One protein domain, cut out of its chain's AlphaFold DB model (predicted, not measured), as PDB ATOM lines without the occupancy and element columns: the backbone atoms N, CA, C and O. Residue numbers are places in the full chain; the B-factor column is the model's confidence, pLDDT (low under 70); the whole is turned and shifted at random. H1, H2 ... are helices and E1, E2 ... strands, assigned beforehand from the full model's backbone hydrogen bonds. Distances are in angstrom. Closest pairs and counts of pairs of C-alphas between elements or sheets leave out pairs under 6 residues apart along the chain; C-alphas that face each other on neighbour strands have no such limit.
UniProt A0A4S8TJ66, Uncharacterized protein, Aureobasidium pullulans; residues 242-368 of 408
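What this domain is: This is residues 242 to 368 of the 408 residues of an uncharacterized protein of Aureobasidium pullulans (UniProt A0A4S8TJ66). Long loops with little regular structure join a small twisted sheet; H2 covers part of one face, and H3 and H4 pack on H2, off the sheet. The printed part has 127 residues, under half in named elements E1 H1 E2 H2 E3 E4 H3 H4 E5, class mixed. The mixed sheet runs E2 E5 E3 E1 E4. It is compact, radius of gyration of the C-alphas 14.0 A, spanning 40 by 36 by 26 A.

Where its parts are: E1 is residues 242 to 244, from C-alpha 242 at (51.727, -3.273, -12.816). H1 is 246 to 249, E2 270 to 272, H2 274 to 281, E3 288 to 294, 17.3 A long, E4 311 to 314, H3 340 to 345, H4 347 to 352. E5, 362 to 367, 16.4 A, ends at (42.428, -6.824, -25.110).

How they stand to each other: E3 is parallel to E1, N 244 to O 293 2.9 A, and antiparallel to E5, N 364 to O 292 2.8 A. H2 is on the sheet, height 8.5 A. H2 touches H4, C-alphas of Val 275 and Val 350 6.4 A apart. In H4, 0 of 2 O i to N i+4 pairs are within hydrogen-bond range, but 2 of 3 O i to N i+3.

The domain as a whole: The printed part has no cut; H1 to E2, E3 to E4 and E4 to H3 are long links. pLDDT is under 70 in 34 residues, among them 251 to 268.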
ATOM      1  N   LEU A 242      50.608  -4.143 -13.185       85.44
ATOM      2  CA  LEU A 242      51.727  -3.273 -12.816       85.44
ATOM      3  C   LEU A 242      51.215  -1.899 -12.374       85.44
ATOM      4  O   LEU A 242      50.296  -1.362 -12.991       85.44
ATOM      5  N   VAL A 243      51.852  -1.300 -11.366       88.50
ATOM      6  CA  VAL A 243      51.765   0.144 -11.098       88.50
ATOM      7  C   VAL A 243      53.110   0.777 -11.439       88.50
ATOM      8  O   VAL A 243      54.155   0.336 -10.952       88.50
ATOM      9  N   VAL A 244      53.086   1.805 -12.284       87.81
ATOM     10  CA  VAL A 244      54.281   2.433 -12.863       87.81
ATOM     11  C   VAL A 244      54.177   3.957 -12.850       87.81
ATOM     12  O   VAL A 244      53.078   4.513 -12.822       87.81
ATOM     13  N   THR A 245      55.313   4.648 -12.924       89.81
ATOM     14  CA  THR A 245      55.339   6.099 -13.178       89.81
ATOM     15  C   THR A 245      55.315   6.398 -14.684       89.81
ATOM     16  O   THR A 245      55.636   5.526 -15.500       89.81
ATOM     17  N   PRO A 246      55.012   7.645 -15.102       86.19
ATOM     18  CA  PRO A 246      55.145   8.061 -16.501       86.19
ATOM     19  C   PRO A 246      56.544   7.817 -17.101       86.19
ATOM     20  O   PRO A 246      56.663   7.578 -18.304       86.19
ATOM     21  N   GLY A 247      57.599   7.800 -16.274       81.12
ATOM     22  CA  GLY A 247      58.964   7.468 -16.696       81.12
ATOM     23  C   GLY A 247      59.082   6.075 -17.327       81.12
ATOM     24  O   GLY A 247      59.772   5.915 -18.334       81.12
ATOM     25  N   PHE A 248      58.351   5.079 -16.813       80.62
ATOM     26  CA  PHE A 248      58.314   3.718 -17.368       80.62
ATOM     27  C   PHE A 248      57.767   3.691 -18.802       80.62
ATOM     28  O   PHE A 248      58.323   3.017 -19.666       80.62
ATOM     29  N   ILE A 249      56.713   4.468 -19.081       78.06
ATOM     30  CA  ILE A 249      56.117   4.580 -20.424       78.06
ATOM     31  C   ILE A 249      57.094   5.241 -21.409       78.06
ATOM     32  O   ILE A 249      57.172   4.842 -22.568       78.06
ATOM     33  N   ASN A 250      57.891   6.198 -20.929       76.44
ATOM     34  CA  ASN A 250      58.904   6.907 -21.713       76.44
ATOM     35  C   ASN A 250      60.237   6.138 -21.865       76.44
ATOM     36  O   ASN A 250      61.207   6.690 -22.384       76.44
ATOM     37  N   GLY A 251      60.303   4.871 -21.436       68.56
ATOM     38  CA  GLY A 251      61.481   4.015 -21.601       68.56
ATOM     39  C   GLY A 251      62.598   4.243 -20.575       68.56
ATOM     40  O   GLY A 251      63.755   3.917 -20.855       68.56
ATOM     41  N   ALA A 252      62.285   4.796 -19.397       69.12
ATOM     42  CA  ALA A 252      63.242   4.887 -18.296       69.12
ATOM     43  C   ALA A 252      63.751   3.493 -17.890       69.12
ATOM     44  O   ALA A 252      63.015   2.505 -17.900       69.12
ATOM     45  N   ARG A 253      65.037   3.410 -17.529       61.25
ATOM     46  CA  ARG A 253      65.726   2.133 -17.315       61.25
ATOM     47  C   ARG A 253      65.386   1.528 -15.953       61.25
ATOM     48  O   ARG A 253      66.139   1.662 -14.992       61.25
ATOM     49  N   SER A 254      64.260   0.837 -15.912       60.59
ATOM     50  CA  SER A 254      63.847  -0.020 -14.813       60.59
ATOM     51  C   SER A 254      64.594  -1.359 -14.853       60.59
ATOM     52  O   SER A 254      64.680  -1.982 -15.911       60.59
ATOM     53  N   ASP A 255      65.041  -1.876 -13.703       61.91
ATOM     54  CA  ASP A 255      64.986  -3.334 -13.503       61.91
ATOM     55  C   ASP A 255      63.597  -3.674 -12.964       61.91
ATOM     56  O   ASP A 255      63.371  -4.001 -11.807       61.91
ATOM     57  N   ALA A 256      62.661  -3.505 -13.895       49.19
ATOM     58  CA  ALA A 256      61.295  -3.988 -13.893       49.19
ATOM     59  C   ALA A 256      61.075  -4.698 -15.234       49.19
ATOM     60  O   ALA A 256      60.122  -4.451 -15.968       49.19
ATOM     61  N   ARG A 257      62.031  -5.550 -15.612       48.09
ATOM     62  CA  ARG A 257      62.182  -6.080 -16.969       48.09
ATOM     63  C   ARG A 257      61.645  -7.483 -17.277       48.09
ATOM     64  O   ARG A 257      61.204  -7.677 -18.396       48.09
ATOM     65  N   ALA A 258      61.590  -8.515 -16.445       54.34
ATOM     66  CA  ALA A 258      61.672  -8.690 -14.995       54.34
ATOM     67  C   ALA A 258      60.460  -8.219 -14.157       54.34
ATOM     68  O   ALA A 258      60.213  -8.860 -13.144       54.34
ATOM     69  N   SER A 259      59.704  -7.171 -14.534       49.59
ATOM     70  CA  SER A 259      58.506  -6.684 -13.801       49.59
ATOM     71  C   SER A 259      57.628  -5.608 -14.528       49.59
ATOM     72  O   SER A 259      57.108  -4.714 -13.879       49.59
ATOM     73  N   GLU A 260      57.418  -5.516 -15.844       52.47
ATOM     74  CA  GLU A 260      57.700  -6.438 -16.938       52.47
ATOM     75  C   GLU A 260      57.849  -5.719 -18.308       52.47
ATOM     76  O   GLU A 260      56.897  -5.167 -18.858       52.47
ATOM     77  N   GLU A 261      59.006  -5.892 -18.963       55.00
ATOM     78  CA  GLU A 261      59.182  -5.876 -20.439       55.00
ATOM     79  C   GLU A 261      58.567  -7.161 -21.063       55.00
ATOM     80  O   GLU A 261      58.564  -7.377 -22.276       55.00
ATOM     81  N   GLN A 262      58.007  -8.003 -20.184       52.12
ATOM     82  CA  GLN A 262      57.140  -9.142 -20.427       52.12
ATOM     83  C   GLN A 262      55.615  -8.829 -20.339       52.12
ATOM     84  O   GLN A 262      54.800  -9.722 -20.550       52.12
ATOM     85  N   ALA A 263      55.191  -7.565 -20.206       47.84
ATOM     86  CA  ALA A 263      53.811  -7.164 -20.538       47.84
ATOM     87  C   ALA A 263      53.633  -7.168 -22.079       47.84
ATOM     88  O   ALA A 263      53.600  -6.107 -22.717       47.84
ATOM     89  N   LYS A 264      53.756  -8.365 -22.685       53.44
ATOM     90  CA  LYS A 264      54.555  -8.588 -23.910       53.44
ATOM     91  C   LYS A 264      53.946  -7.985 -25.158       53.44
ATOM     92  O   LYS A 264      52.878  -8.384 -25.604       53.44
ATOM     93  N   SER A 265      54.726  -7.101 -25.784       57.31
ATOM     94  CA  SER A 265      54.613  -6.703 -27.197       57.31
ATOM     95  C   SER A 265      53.219  -6.295 -27.693       57.31
ATOM     96  O   SER A 265      52.976  -6.339 -28.892       57.31
ATOM     97  N   ARG A 266      52.350  -5.860 -26.773       62.03
ATOM     98  CA  ARG A 266      51.200  -4.964 -26.941       62.03
ATOM     99  C   ARG A 266      50.869  -4.565 -28.384       62.03
ATOM    100  O   ARG A 266      51.331  -3.534 -28.881       62.03
ATOM    101  N   GLU A 267      49.960  -5.311 -28.989       57.22
ATOM    102  CA  GLU A 267      49.100  -4.777 -30.039       57.22
ATOM    103  C   GLU A 267      47.854  -4.146 -29.386       57.22
ATOM    104  O   GLU A 267      47.453  -4.536 -28.292       57.22
ATOM    105  N   ASN A 268      47.251  -3.152 -30.042       69.31
ATOM    106  CA  ASN A 268      45.930  -2.604 -29.692       69.31
ATOM    107  C   ASN A 268      45.735  -2.103 -28.230       69.31
ATOM    108  O   ASN A 268      44.716  -2.388 -27.601       69.31
ATOM    109  N   ILE A 269      46.691  -1.330 -27.691       79.44
ATOM    110  CA  ILE A 269      46.562  -0.691 -26.362       79.44
ATOM    111  C   ILE A 269      45.465   0.383 -26.383       79.44
ATOM    112  O   ILE A 269      45.521   1.301 -27.205       79.44
ATOM    113  N   THR A 270      44.565   0.361 -25.402       87.44
ATOM    114  CA  THR A 270      43.662   1.479 -25.100       87.44
ATOM    115  C   THR A 270      44.055   2.166 -23.792       87.44
ATOM    116  O   THR A 270      44.366   1.518 -22.792       87.44
ATOM    117  N   MET A 271      44.055   3.501 -23.797       90.06
ATOM    118  CA  MET A 271      44.129   4.302 -22.574       90.06
ATOM    119  C   MET A 271      42.710   4.496 -22.043       90.06
ATOM    120  O   MET A 271      41.844   4.930 -22.801       90.06
ATOM    121  N   LEU A 272      42.494   4.177 -20.770       91.12
ATOM    122  CA  LEU A 272      41.207   4.275 -20.085       91.12
ATOM    123  C   LEU A 272      41.307   5.240 -18.906       91.12
ATOM    124  O   LEU A 272      42.337   5.288 -18.220       91.12
ATOM    125  N   ASP A 273      40.225   5.971 -18.643       91.50
ATOM    126  CA  ASP A 273      40.122   6.765 -17.418       91.50
ATOM    127  C   ASP A 273      39.968   5.861 -16.164       91.50
ATOM    128  O   ASP A 273      39.736   4.652 -16.285       91.50
ATOM    129  N   PRO A 274      40.122   6.390 -14.934       90.56
ATOM    130  CA  PRO A 274      39.972   5.605 -13.706       90.56
ATOM    131  C   PRO A 274      38.634   4.855 -13.558       90.56
ATOM    132  O   PRO A 274      38.605   3.761 -12.996       90.56
ATOM    133  N   VAL A 275      37.526   5.413 -14.055       89.44
ATOM    134  CA  VAL A 275      36.167   4.853 -13.957       89.44
ATOM    135  C   VAL A 275      35.976   3.739 -14.986       89.44
ATOM    136  O   VAL A 275      35.466   2.665 -14.655       89.44
ATOM    137  N   GLU A 276      36.419   3.970 -16.221       89.62
ATOM    138  CA  GLU A 276      36.442   2.984 -17.301       89.62
ATOM    139  C   GLU A 276      37.344   1.800 -16.942       89.62
ATOM    140  O   GLU A 276      36.916   0.648 -17.027       89.62
ATOM    141  N   CYS A 277      38.560   2.076 -16.458       88.25
ATOM    142  CA  CYS A 277      39.515   1.054 -16.048       88.25
ATOM    143  C   CYS A 277      38.968   0.192 -14.904       88.25
ATOM    144  O   CYS A 277      38.946  -1.038 -14.998       88.25
ATOM    145  N   LEU A 278      38.448   0.824 -13.845       86.81
ATOM    146  CA  LEU A 278      37.835   0.103 -12.732       86.81
ATOM    147  C   LEU A 278      36.599  -0.689 -13.188       86.81
ATOM    148  O   LEU A 278      36.366  -1.797 -12.704       86.81
ATOM    149  N   SER A 279      35.831  -0.191 -14.164       86.44
ATOM    150  CA  SER A 279      34.716  -0.942 -14.755       86.44
ATOM    151  C   SER A 279      35.147  -2.111 -15.637       86.44
ATOM    152  O   SER A 279      34.365  -3.049 -15.771       86.44
ATOM    153  N   ALA A 280      36.334  -2.073 -16.241       82.56
ATOM    154  CA  ALA A 280      36.828  -3.161 -17.078       82.56
ATOM    155  C   ALA A 280      37.307  -4.364 -16.244       82.56
ATOM    156  O   ALA A 280      37.172  -5.500 -16.689       82.56
ATOM    157  N   TYR A 281      37.815  -4.126 -15.029       80.88
ATOM    158  CA  TYR A 281      38.395  -5.160 -14.157       80.88
ATOM    159  C   TYR A 281      37.574  -5.490 -12.895       80.88
ATOM    160  O   TYR A 281      38.004  -6.289 -12.063       80.88
ATOM    161  N   THR A 282      36.368  -4.927 -12.753       77.50
ATOM    162  CA  THR A 282      35.391  -5.333 -11.719       77.50
ATOM    163  C   THR A 282      34.470  -6.480 -12.151       77.50
ATOM    164  O   THR A 282      33.646  -6.938 -11.360       77.50
ATOM    165  N   THR A 283      34.639  -7.003 -13.367       71.69
ATOM    166  CA  THR A 283      33.974  -8.214 -13.868       71.69
ATOM    167  C   THR A 283      34.977  -9.356 -14.004       71.69
ATOM    168  O   THR A 283      35.972  -9.214 -14.707       71.69
ATOM    169  N   SER A 284      34.703 -10.513 -13.394       62.62
ATOM    170  CA  SER A 284      35.586 -11.695 -13.459       62.62
ATOM    171  C   SER A 284      35.597 -12.422 -14.816       62.62
ATOM    172  O   SER A 284      36.273 -13.440 -14.947       62.62
ATOM    173  N   PHE A 285      34.824 -11.950 -15.798       61.97
ATOM    174  CA  PHE A 285      34.630 -12.588 -17.100       61.97
ATOM    175  C   PHE A 285      34.661 -11.532 -18.211       61.97
ATOM    176  O   PHE A 285      33.949 -10.529 -18.116       61.97
ATOM    177  N   GLY A 286      35.448 -11.777 -19.262       65.69
ATOM    178  CA  GLY A 286      35.545 -10.918 -20.443       65.69
ATOM    179  C   GLY A 286      36.877 -11.067 -21.191       65.69
ATOM    180  O   GLY A 286      37.679 -11.950 -20.885       65.69
ATOM    181  N   ASN A 287      37.090 -10.189 -22.176       68.31
ATOM    182  CA  ASN A 287      38.252 -10.173 -23.083       68.31
ATOM    183  C   ASN A 287      39.414  -9.288 -22.572       68.31
ATOM    184  O   ASN A 287      40.334  -8.940 -23.315       68.31
ATOM    185  N   GLN A 288      39.373  -8.859 -21.310       72.00
ATOM    186  CA  GLN A 288      40.421  -8.035 -20.713       72.00
ATOM    187  C   GLN A 288      41.682  -8.872 -20.473       72.00
ATOM    188  O   GLN A 288      41.613  -9.965 -19.910       72.00
ATOM    189  N   SER A 289      42.836  -8.360 -20.896       71.44
ATOM    190  CA  SER A 289      44.149  -8.952 -20.606       71.44
ATOM    191  C   SER A 289      44.944  -8.025 -19.679       71.44
ATOM    192  O   SER A 289      44.344  -7.386 -18.811       71.44
ATOM    193  N   ASP A 290      46.263  -7.962 -19.826       79.31
ATOM    194  CA  ASP A 290      47.179  -7.207 -18.967       79.31
ATOM    195  C   ASP A 290      46.769  -5.740 -18.762       79.31
ATOM    196  O   ASP A 290      46.302  -5.062 -19.686       79.31
ATOM    197  N   VAL A 291      46.986  -5.253 -17.535       82.75
ATOM    198  CA  VAL A 291      46.688  -3.885 -17.106       82.75
ATOM    199  C   VAL A 291      47.915  -3.205 -16.520       82.75
ATOM    200  O   VAL A 291      48.644  -3.757 -15.691       82.75
ATOM    201  N   ILE A 292      48.129  -1.959 -16.932       87.00
ATOM    202  CA  ILE A 292      49.197  -1.120 -16.402       87.00
ATOM    203  C   ILE A 292      48.591   0.175 -15.899       87.00
ATOM    204  O   ILE A 292      47.993   0.943 -16.647       87.00
ATOM    205  N   LEU A 293      48.746   0.387 -14.604       89.69
ATOM    206  CA  LEU A 293      48.179   1.483 -13.848       89.69
ATOM    207  C   LEU A 293      49.257   2.560 -13.733       89.69
ATOM    208  O   LEU A 293      50.353   2.289 -13.238       89.69
ATOM    209  N   VAL A 294      48.977   3.774 -14.201       91.25
ATOM    210  CA  VAL A 294      49.943   4.872 -14.124       91.25
ATOM    211  C   VAL A 294      49.636   5.729 -12.903       91.25
ATOM    212  O   VAL A 294      48.490   6.126 -12.686       91.25
ATOM    213  N   SER A 295      50.667   5.998 -12.104       92.75
ATOM    214  CA  SER A 295      50.578   6.782 -10.875       92.75
ATOM    215  C   SER A 295      51.674   7.840 -10.798       92.75
ATOM    216  O   SER A 295      52.852   7.564 -11.034       92.75
ATOM    217  N   THR A 296      51.281   9.055 -10.426       92.12
ATOM    218  CA  THR A 296      52.186  10.167 -10.097       92.12
ATOM    219  C   THR A 296      52.239  10.483  -8.599       92.12
ATOM    220  O   THR A 296      53.051  11.310  -8.174       92.12
ATOM    221  N   TYR A 297      51.402   9.839  -7.774       90.94
ATOM    222  CA  TYR A 297      51.209  10.214  -6.372       90.94
ATOM    223  C   TYR A 297      50.994   9.014  -5.444       90.94
ATOM    224  O   TYR A 297      50.114   8.183  -5.668       90.94
ATOM    225  N   ASP A 298      51.753   8.973  -4.352       89.25
ATOM    226  CA  ASP A 298      51.605   8.003  -3.271       89.25
ATOM    227  C   ASP A 298      50.809   8.639  -2.117       89.25
ATOM    228  O   ASP A 298      51.262   9.588  -1.471       89.25
ATOM    229  N   LEU A 299      49.603   8.118  -1.867       87.31
ATOM    230  CA  LEU A 299      48.705   8.555  -0.795       87.31
ATOM    231  C   LEU A 299      49.117   8.026   0.586       87.31
ATOM    232  O   LEU A 299      48.724   8.619   1.589       87.31
ATOM    233  N   ALA A 300      49.884   6.934   0.668       84.38
ATOM    234  CA  ALA A 300      50.295   6.341   1.941       84.38
ATOM    235  C   ALA A 300      51.351   7.200   2.654       84.38
ATOM    236  O   ALA A 300      51.344   7.295   3.883       84.38
ATOM    237  N   ILE A 301      52.224   7.862   1.886       86.69
ATOM    238  CA  ILE A 301      53.225   8.823   2.390       86.69
ATOM    239  C   ILE A 301      52.975  10.274   1.935       86.69
ATOM    240  O   ILE A 301      53.745  11.165   2.290       86.69
ATOM    241  N   ASN A 302      51.884  10.524   1.203       88.19
ATOM    242  CA  ASN A 302      51.417  11.845   0.769       88.19
ATOM    243  C   ASN A 302      52.493  12.640  -0.010       88.19
ATOM    244  O   ASN A 302      52.787  13.800   0.298       88.19
ATOM    245  N   THR A 303      53.091  12.008  -1.028       89.25
ATOM    246  CA  THR A 303      54.149  12.600  -1.870       89.25
ATOM    247  C   THR A 303      53.957  12.300  -3.356       89.25
ATOM    248  O   THR A 303      53.390  11.276  -3.735       89.25
ATOM    249  N   THR A 304      54.492  13.168  -4.214       88.56
ATOM    250  CA  THR A 304      54.690  12.851  -5.634       88.56
ATOM    251  C   THR A 304      55.756  11.775  -5.781       88.56
ATOM    252  O   THR A 304      56.812  11.860  -5.144       88.56
ATOM    253  N   VAL A 305      55.501  10.794  -6.638       85.50
ATOM    254  CA  VAL A 305      56.438   9.704  -6.916       85.50
ATOM    255  C   VAL A 305      57.560  10.202  -7.833       85.50
ATOM    256  O   VAL A 305      57.316  10.983  -8.751       85.50
ATOM    257  N   ALA A 306      58.800   9.777  -7.585       78.75
ATOM    258  CA  ALA A 306      59.944  10.163  -8.410       78.75
ATOM    259  C   ALA A 306      59.909   9.458  -9.778       78.75
ATOM    260  O   ALA A 306      59.816   8.236  -9.836       78.75
ATOM    261  N   GLU A 307      60.052  10.209 -10.876       69.69
ATOM    262  CA  GLU A 307      60.071   9.643 -12.240       69.69
ATOM    263  C   GLU A 307      61.265   8.699 -12.483       69.69
ATOM    264  O   GLU A 307      61.158   7.759 -13.271       69.69
ATOM    265  N   ASP A 308      62.364   8.895 -11.744       68.69
ATOM    266  CA  ASP A 308      63.538   8.010 -11.724       68.69
ATOM    267  C   ASP A 308      63.266   6.641 -11.061       68.69
ATOM    268  O   ASP A 308      64.111   5.746 -11.137       68.69
ATOM    269  N   LEU A 309      62.098   6.452 -10.426       74.81
ATOM    270  CA  LEU A 309      61.599   5.159  -9.948       74.81
ATOM    271  C   LEU A 309      60.467   4.667 -10.880       74.81
ATOM    272  O   LEU A 309      59.289   4.918 -10.628       74.81
ATOM    273  N   PRO A 310      60.798   3.997 -11.998       79.56
ATOM    274  CA  PRO A 310      59.825   3.644 -13.037       79.56
ATOM    275  C   PRO A 310      58.758   2.615 -12.619       79.56
ATOM    276  O   PRO A 310      57.602   2.757 -13.012       79.56
ATOM    277  N   LEU A 311      59.106   1.595 -11.826       84.25
ATOM    278  CA  LEU A 311      58.151   0.609 -11.295       84.25
ATOM    279  C   LEU A 311      57.866   0.877  -9.821       84.25
ATOM    280  O   LEU A 311      58.796   1.062  -9.040       84.25
ATOM    281  N   LEU A 312      56.586   0.816  -9.456       85.44
ATOM    282  CA  LEU A 312      56.099   1.035  -8.096       85.44
ATOM    283  C   LEU A 312      55.514  -0.230  -7.461       85.44
ATOM    284  O   LEU A 312      55.607  -0.409  -6.246       85.44
ATOM    285  N   PHE A 313      54.919  -1.106  -8.276       84.12
ATOM    286  CA  PHE A 313      54.347  -2.380  -7.843       84.12
ATOM    287  C   PHE A 313      54.205  -3.357  -9.020       84.12
ATOM    288  O   PHE A 313      53.795  -2.949 -10.106       84.12
ATOM    289  N   ALA A 314      54.455  -4.645  -8.782       80.88
ATOM    290  CA  ALA A 314      54.137  -5.739  -9.701       80.88
ATOM    291  C   ALA A 314      53.437  -6.876  -8.935       80.88
ATOM    292  O   ALA A 314      53.950  -7.363  -7.931       80.88
ATOM    293  N   ALA A 315      52.261  -7.317  -9.395       76.25
ATOM    294  CA  ALA A 315      51.471  -8.323  -8.671       76.25
ATOM    295  C   ALA A 315      52.078  -9.741  -8.683       76.25
ATOM    296  O   ALA A 315      51.816 -10.522  -7.761       76.25
ATOM    297  N   GLU A 316      52.880 -10.077  -9.701       71.00
ATOM    298  CA  GLU A 316      53.532 -11.389  -9.830       71.00
ATOM    299  C   GLU A 316      54.490 -11.669  -8.661       71.00
ATOM    300  O   GLU A 316      54.441 -12.753  -8.077       71.00
ATOM    301  N   GLU A 317      55.285 -10.675  -8.248       67.81
ATOM    302  CA  GLU A 317      56.276 -10.797  -7.165       67.81
ATOM    303  C   GLU A 317      55.637 -11.225  -5.829       67.81
ATOM    304  O   GLU A 317      56.226 -11.971  -5.044       67.81
ATOM    305  N   TYR A 318      54.375 -10.842  -5.614       66.00
ATOM    306  CA  TYR A 318      53.582 -11.180  -4.429       66.00
ATOM    307  C   TYR A 318      52.668 -12.405  -4.611       66.00
ATOM    308  O   TYR A 318      51.913 -12.738  -3.697       66.00
ATOM    309  N   ARG A 319      52.725 -13.093  -5.764       62.84
ATOM    310  CA  ARG A 319      51.826 -14.203  -6.151       62.84
ATOM    311  C   ARG A 319      50.337 -13.840  -6.085       62.84
ATOM    312  O   ARG A 319      49.504 -14.679  -5.751       62.84
ATOM    313  N   LEU A 320      49.998 -12.597  -6.422       65.25
ATOM    314  CA  LEU A 320      48.617 -12.096  -6.426       65.25
ATOM    315  C   LEU A 320      47.898 -12.328  -7.768       65.25
ATOM    316  O   LEU A 320      46.823 -11.780  -8.004       65.25
ATOM    317  N   LEU A 321      48.481 -13.158  -8.637       62.34
ATOM    318  CA  LEU A 321      47.874 -13.621  -9.880       62.34
ATOM    319  C   LEU A 321      46.738 -14.604  -9.572       62.34
ATOM    320  O   LEU A 321      46.956 -15.671  -8.999       62.34
ATOM    321  N   GLY A 322      45.524 -14.256  -9.984       55.00
ATOM    322  CA  GLY A 322      44.359 -15.120  -9.860       55.00
ATOM    323  C   GLY A 322      43.113 -14.494 -10.488       55.00
ATOM    324  O   GLY A 322      43.047 -13.271 -10.629       55.00
ATOM    325  N   PRO A 323      42.116 -15.308 -10.867       52.06
ATOM    326  CA  PRO A 323      40.876 -14.810 -11.444       52.06
ATOM    327  C   PRO A 323      40.068 -14.035 -10.393       52.06
ATOM    328  O   PRO A 323      39.543 -14.621  -9.445       52.06
ATOM    329  N   GLY A 324      39.944 -12.715 -10.560       56.59
ATOM    330  CA  GLY A 324      39.028 -11.900  -9.760       56.59
ATOM    331  C   GLY A 324      39.481 -10.474  -9.438       56.59
ATOM    332  O   GLY A 324      40.634 -10.075  -9.585       56.59
ATOM    333  N   VAL A 325      38.516  -9.720  -8.913       60.28
ATOM    334  CA  VAL A 325      38.529  -8.260  -8.688       60.28
ATOM    335  C   VAL A 325      39.422  -7.814  -7.510       60.28
ATOM    336  O   VAL A 325      39.541  -6.627  -7.213       60.28
ATOM    337  N   PHE A 326      40.051  -8.748  -6.790       64.19
ATOM    338  CA  PHE A 326      40.667  -8.481  -5.482       64.19
ATOM    339  C   PHE A 326      41.792  -7.434  -5.508       64.19
ATOM    340  O   PHE A 326      41.926  -6.671  -4.554       64.19
ATOM    341  N   TRP A 327      42.565  -7.358  -6.593       76.69
ATOM    342  CA  TRP A 327      43.673  -6.407  -6.733       76.69
ATOM    343  C   TRP A 327      43.198  -4.958  -6.936       76.69
ATOM    344  O   TRP A 327      43.787  -4.032  -6.380       76.69
ATOM    345  N   ALA A 328      42.110  -4.759  -7.693       79.06
ATOM    346  CA  ALA A 328      41.571  -3.435  -8.015       79.06
ATOM    347  C   ALA A 328      40.961  -2.757  -6.777       79.06
ATOM    348  O   ALA A 328      40.806  -1.537  -6.739       79.06
ATOM    349  N   CYS A 329      40.658  -3.562  -5.753       78.56
ATOM    350  CA  CYS A 329      40.063  -3.164  -4.487       78.56
ATOM    351  C   CYS A 329      40.977  -3.423  -3.287       78.56
ATOM    352  O   CYS A 329      40.616  -4.127  -2.343       78.56
ATOM    353  N   SER A 330      42.154  -2.790  -3.309       71.19
ATOM    354  CA  SER A 330      43.065  -2.741  -2.161       71.19
ATOM    355  C   SER A 330      42.413  -2.075  -0.937       71.19
ATOM    356  O   SER A 330      41.589  -1.166  -1.069       71.19
ATOM    357  N   THR A 331      42.830  -2.482   0.266       73.75
ATOM    358  CA  THR A 331      42.346  -1.977   1.571       73.75
ATOM    359  C   THR A 331      42.654  -0.499   1.835       73.75
ATOM    360  O   THR A 331      42.174   0.065   2.814       73.75
ATOM    361  N   THR A 332      43.454   0.119   0.969       81.19
ATOM    362  CA  THR A 332      43.871   1.528   0.991       81.19
ATOM    363  C   THR A 332      42.886   2.468   0.275       81.19
ATOM    364  O   THR A 332      43.051   3.688   0.316       81.19
ATOM    365  N   ASN A 333      41.823   1.938  -0.341       84.94
ATOM    366  CA  ASN A 333      40.780   2.744  -0.977       84.94
ATOM    367  C   ASN A 333      39.843   3.417   0.035       84.94
ATOM    368  O   ASN A 333      39.385   2.801   0.995       84.94
ATOM    369  N   SER A 334      39.480   4.673  -0.238       83.38
ATOM    370  CA  SER A 334      38.517   5.444   0.563       83.38
ATOM    371  C   SER A 334      37.048   5.082   0.296       83.38
ATOM    372  O   SER A 334      36.154   5.659   0.914       83.38
ATOM    373  N   PHE A 335      36.778   4.164  -0.638       86.31
ATOM    374  CA  PHE A 335      35.439   3.727  -1.034       86.31
ATOM    375  C   PHE A 335      35.422   2.228  -1.373       86.31
ATOM    376  O   PHE A 335      36.442   1.638  -1.724       86.31
ATOM    377  N   ASP A 336      34.244   1.602  -1.290       83.81
ATOM    378  CA  ASP A 336      34.068   0.190  -1.647       83.81
ATOM    379  C   ASP A 336      33.874   0.022  -3.162       83.81
ATOM    380  O   ASP A 336      32.755   0.019  -3.678       83.81
ATOM    381  N   CYS A 337      34.978  -0.146  -3.886       80.38
ATOM    382  CA  CYS A 337      34.972  -0.365  -5.335       80.38
ATOM    383  C   CYS A 337      34.325  -1.695  -5.777       80.38
ATOM    384  O   CYS A 337      33.946  -1.822  -6.940       80.38
ATOM    385  N   ARG A 338      34.091  -2.645  -4.856       78.62
ATOM    386  CA  ARG A 338      33.307  -3.875  -5.109       78.62
ATOM    387  C   ARG A 338      31.810  -3.612  -5.312       78.62
ATOM    388  O   ARG A 338      31.095  -4.515  -5.729       78.62
ATOM    389  N   SER A 339      31.339  -2.397  -5.023       84.94
ATOM    390  CA  SER A 339      29.967  -1.939  -5.264       84.94
ATOM    391  C   SER A 339      29.900  -1.059  -6.534       84.94
ATOM    392  O   SER A 339      29.804   0.166  -6.395       84.94
ATOM    393  N   PRO A 340      29.944  -1.615  -7.769       84.69
ATOM    394  CA  PRO A 340      30.036  -0.830  -9.007       84.69
ATOM    395  C   PRO A 340      28.921   0.204  -9.180       84.69
ATOM    396  O   PRO A 340      29.166   1.302  -9.666       84.69
ATOM    397  N   GLU A 341      27.712  -0.098  -8.713       87.25
ATOM    398  CA  GLU A 341      26.570   0.821  -8.757       87.25
ATOM    399  C   GLU A 341      26.833   2.153  -8.036       87.25
ATOM    400  O   GLU A 341      26.331   3.191  -8.458       87.25
ATOM    401  N   LYS A 342      27.629   2.160  -6.958       87.44
ATOM    402  CA  LYS A 342      27.850   3.368  -6.146       87.44
ATOM    403  C   LYS A 342      28.756   4.362  -6.863       87.44
ATOM    404  O   LYS A 342      28.388   5.522  -7.014       87.44
ATOM    405  N   TRP A 343      29.911   3.903  -7.337       87.56
ATOM    406  CA  TRP A 343      30.902   4.765  -7.984       87.56
ATOM    407  C   TRP A 343      30.627   5.008  -9.477       87.56
ATOM    408  O   TRP A 343      31.167   5.952 -10.040       87.56
ATOM    409  N   LYS A 344      29.738   4.232 -10.117       86.38
ATOM    410  CA  LYS A 344      29.173   4.595 -11.431       86.38
ATOM    411  C   LYS A 344      28.140   5.721 -11.338       86.38
ATOM    412  O   LYS A 344      28.071   6.547 -12.241       86.38
ATOM    413  N   ASN A 345      27.361   5.770 -10.253       88.44
ATOM    414  CA  ASN A 345      26.408   6.855  -9.998       88.44
ATOM    415  C   ASN A 345      27.083   8.123  -9.444       88.44
ATOM    416  O   ASN A 345      26.627   9.225  -9.735       88.44
ATOM    417  N   ASP A 346      28.173   7.975  -8.685       89.19
ATOM    418  CA  ASP A 346      29.038   9.079  -8.255       89.19
ATOM    419  C   ASP A 346      30.510   8.822  -8.644       89.19
ATOM    420  O   ASP A 346      31.296   8.304  -7.837       89.19
ATOM    421  N   PRO A 347      30.914   9.205  -9.872       86.88
ATOM    422  CA  PRO A 347      32.292   9.078 -10.345       86.88
ATOM    423  C   PRO A 347      33.322   9.840  -9.503       86.88
ATOM    424  O   PRO A 347      34.512   9.527  -9.570       86.88
ATOM    425  N   SER A 348      32.903  10.817  -8.685       87.94
ATOM    426  CA  SER A 348      33.834  11.574  -7.841       87.94
ATOM    427  C   SER A 348      34.508  10.692  -6.784       87.94
ATOM    428  O   SER A 348      35.645  10.966  -6.397       87.94
ATOM    429  N   LEU A 349      33.880   9.575  -6.399       87.25
ATOM    430  CA  LEU A 349      34.458   8.578  -5.493       87.25
ATOM    431  C   LEU A 349      35.739   7.943  -6.060       87.25
ATOM    432  O   LEU A 349      36.675   7.677  -5.306       87.25
ATOM    433  N   VAL A 350      35.819   7.767  -7.385       88.19
ATOM    434  CA  VAL A 350      36.973   7.157  -8.072       88.19
ATOM    435  C   VAL A 350      38.175   8.115  -8.144       88.19
ATOM    436  O   VAL A 350      39.294   7.677  -8.384       88.19
ATOM    437  N   SER A 351      38.004   9.410  -7.847       86.25
ATOM    438  CA  SER A 351      39.097  10.407  -7.885       86.25
ATOM    439  C   SER A 351      40.279  10.112  -6.944       86.25
ATOM    440  O   SER A 351      41.386  10.599  -7.186       86.25
ATOM    441  N   ASN A 352      40.050   9.303  -5.903       84.50
ATOM    442  CA  ASN A 352      41.054   8.817  -4.951       84.50
ATOM    443  C   ASN A 352      41.259   7.288  -5.033       84.50
ATOM    444  O   ASN A 352      41.778   6.679  -4.090       84.50
ATOM    445  N   TRP A 353      40.841   6.656  -6.138       91.19
ATOM    446  CA  TRP A 353      41.117   5.244  -6.397       91.19
ATOM    447  C   TRP A 353      42.624   5.001  -6.409       91.19
ATOM    448  O   TRP A 353      43.397   5.727  -7.040       91.19
ATOM    449  N   ASN A 354      43.041   3.992  -5.653       90.19
ATOM    450  CA  ASN A 354      44.441   3.676  -5.473       90.19
ATOM    451  C   ASN A 354      44.662   2.172  -5.307       90.19
ATOM    452  O   ASN A 354      43.796   1.426  -4.840       90.19
ATOM    453  N   VAL A 355      45.848   1.728  -5.703       87.56
ATOM    454  CA  VAL A 355      46.274   0.333  -5.611       87.56
ATOM    455  C   VAL A 355      47.521   0.307  -4.735       87.56
ATOM    456  O   VAL A 355      48.577   0.796  -5.122       87.56
ATOM    457  N   TYR A 356      47.362  -0.209  -3.511       83.44
ATOM    458  CA  TYR A 356      48.390  -0.219  -2.460       83.44
ATOM    459  C   TYR A 356      48.915   1.176  -2.062       83.44
ATOM    460  O   TYR A 356      50.078   1.322  -1.709       83.44
ATOM    461  N   GLY A 357      48.051   2.198  -2.077       87.94
ATOM    462  CA  GLY A 357      48.409   3.584  -1.744       87.94
ATOM    463  C   GLY A 357      48.814   4.439  -2.948       87.94
ATOM    464  O   GLY A 357      48.633   5.655  -2.906       87.94
ATOM    465  N   TYR A 358      49.257   3.842  -4.055       91.06
ATOM    466  CA  TYR A 358      49.527   4.578  -5.292       91.06
ATOM    467  C   TYR A 358      48.215   5.001  -5.954       91.06
ATOM    468  O   TYR A 358      47.417   4.152  -6.357       91.06
ATOM    469  N   LYS A 359      47.973   6.312  -6.053       92.75
ATOM    470  CA  LYS A 359      46.791   6.876  -6.713       92.75
ATOM    471  C   LYS A 359      46.864   6.598  -8.211       92.75
ATOM    472  O   LYS A 359      47.871   6.933  -8.830       92.75
ATOM    473  N   ILE A 360      45.810   6.041  -8.797       92.94
ATOM    474  CA  ILE A 360      45.794   5.746 -10.232       92.94
ATOM    475  C   ILE A 360      45.242   6.948 -10.999       92.94
ATOM    476  O   ILE A 360      44.106   7.366 -10.782       92.94
ATOM    477  N   ASP A 361      46.059   7.502 -11.893       93.00
ATOM    478  CA  ASP A 361      45.700   8.665 -12.711       93.00
ATOM    479  C   ASP A 361      44.992   8.238 -14.009       93.00
ATOM    480  O   ASP A 361      44.029   8.873 -14.435       93.00
ATOM    481  N   TYR A 362      45.447   7.139 -14.618       92.38
ATOM    482  CA  TYR A 362      44.820   6.441 -15.747       92.38
ATOM    483  C   TYR A 362      45.376   5.013 -15.841       92.38
ATOM    484  O   TYR A 362      46.343   4.670 -15.151       92.38
ATOM    485  N   CYS A 363      44.807   4.175 -16.711       90.94
ATOM    486  CA  CYS A 363      45.405   2.878 -17.020       90.94
ATOM    487  C   CYS A 363      45.512   2.601 -18.520       90.94
ATOM    488  O   CYS A 363      44.830   3.207 -19.346       90.94
ATOM    489  N   LEU A 364      46.408   1.681 -18.855       88.31
ATOM    490  CA  LEU A 364      46.603   1.132 -20.185       88.31
ATOM    491  C   LEU A 364      46.150  -0.326 -20.160       88.31
ATOM    492  O   LEU A 364      46.680  -1.123 -19.382       88.31
ATOM    493  N   GLN A 365      45.183  -0.655 -21.010       83.69
ATOM    494  CA  GLN A 365      44.632  -1.996 -21.163       83.69
ATOM    495  C   GLN A 365      45.042  -2.587 -22.514       83.69
ATOM    496  O   GLN A 365      45.032  -1.900 -23.536       83.69
ATOM    497  N   SER A 366      45.345  -3.883 -22.514       76.19
ATOM    498  CA  SER A 366      45.331  -4.724 -23.712       76.19
ATOM    499  C   SER A 366      44.059  -5.582 -23.735       76.19
ATOM    500  O   SER A 366      43.575  -6.026 -22.686       76.19
ATOM    501  N   GLN A 367      43.529  -5.871 -24.923       71.94
ATOM    502  CA  GLN A 367      42.428  -6.824 -25.110       71.94
ATOM    503  C   GLN A 367      42.956  -8.107 -25.753       71.94
ATOM    504  O   GLN A 367      43.731  -8.048 -26.706       71.94
ATOM    505  N   HIS A 368      42.512  -9.258 -25.253       70.75
ATOM    506  CA  HIS A 368      42.755 -10.556 -25.874       70.75
ATOM    507  C   HIS A 368      41.408 -11.188 -26.204       70.75
ATOM    508  O   HIS A 368      40.524 -11.231 -25.346       70.75
TER     509      HIS A 368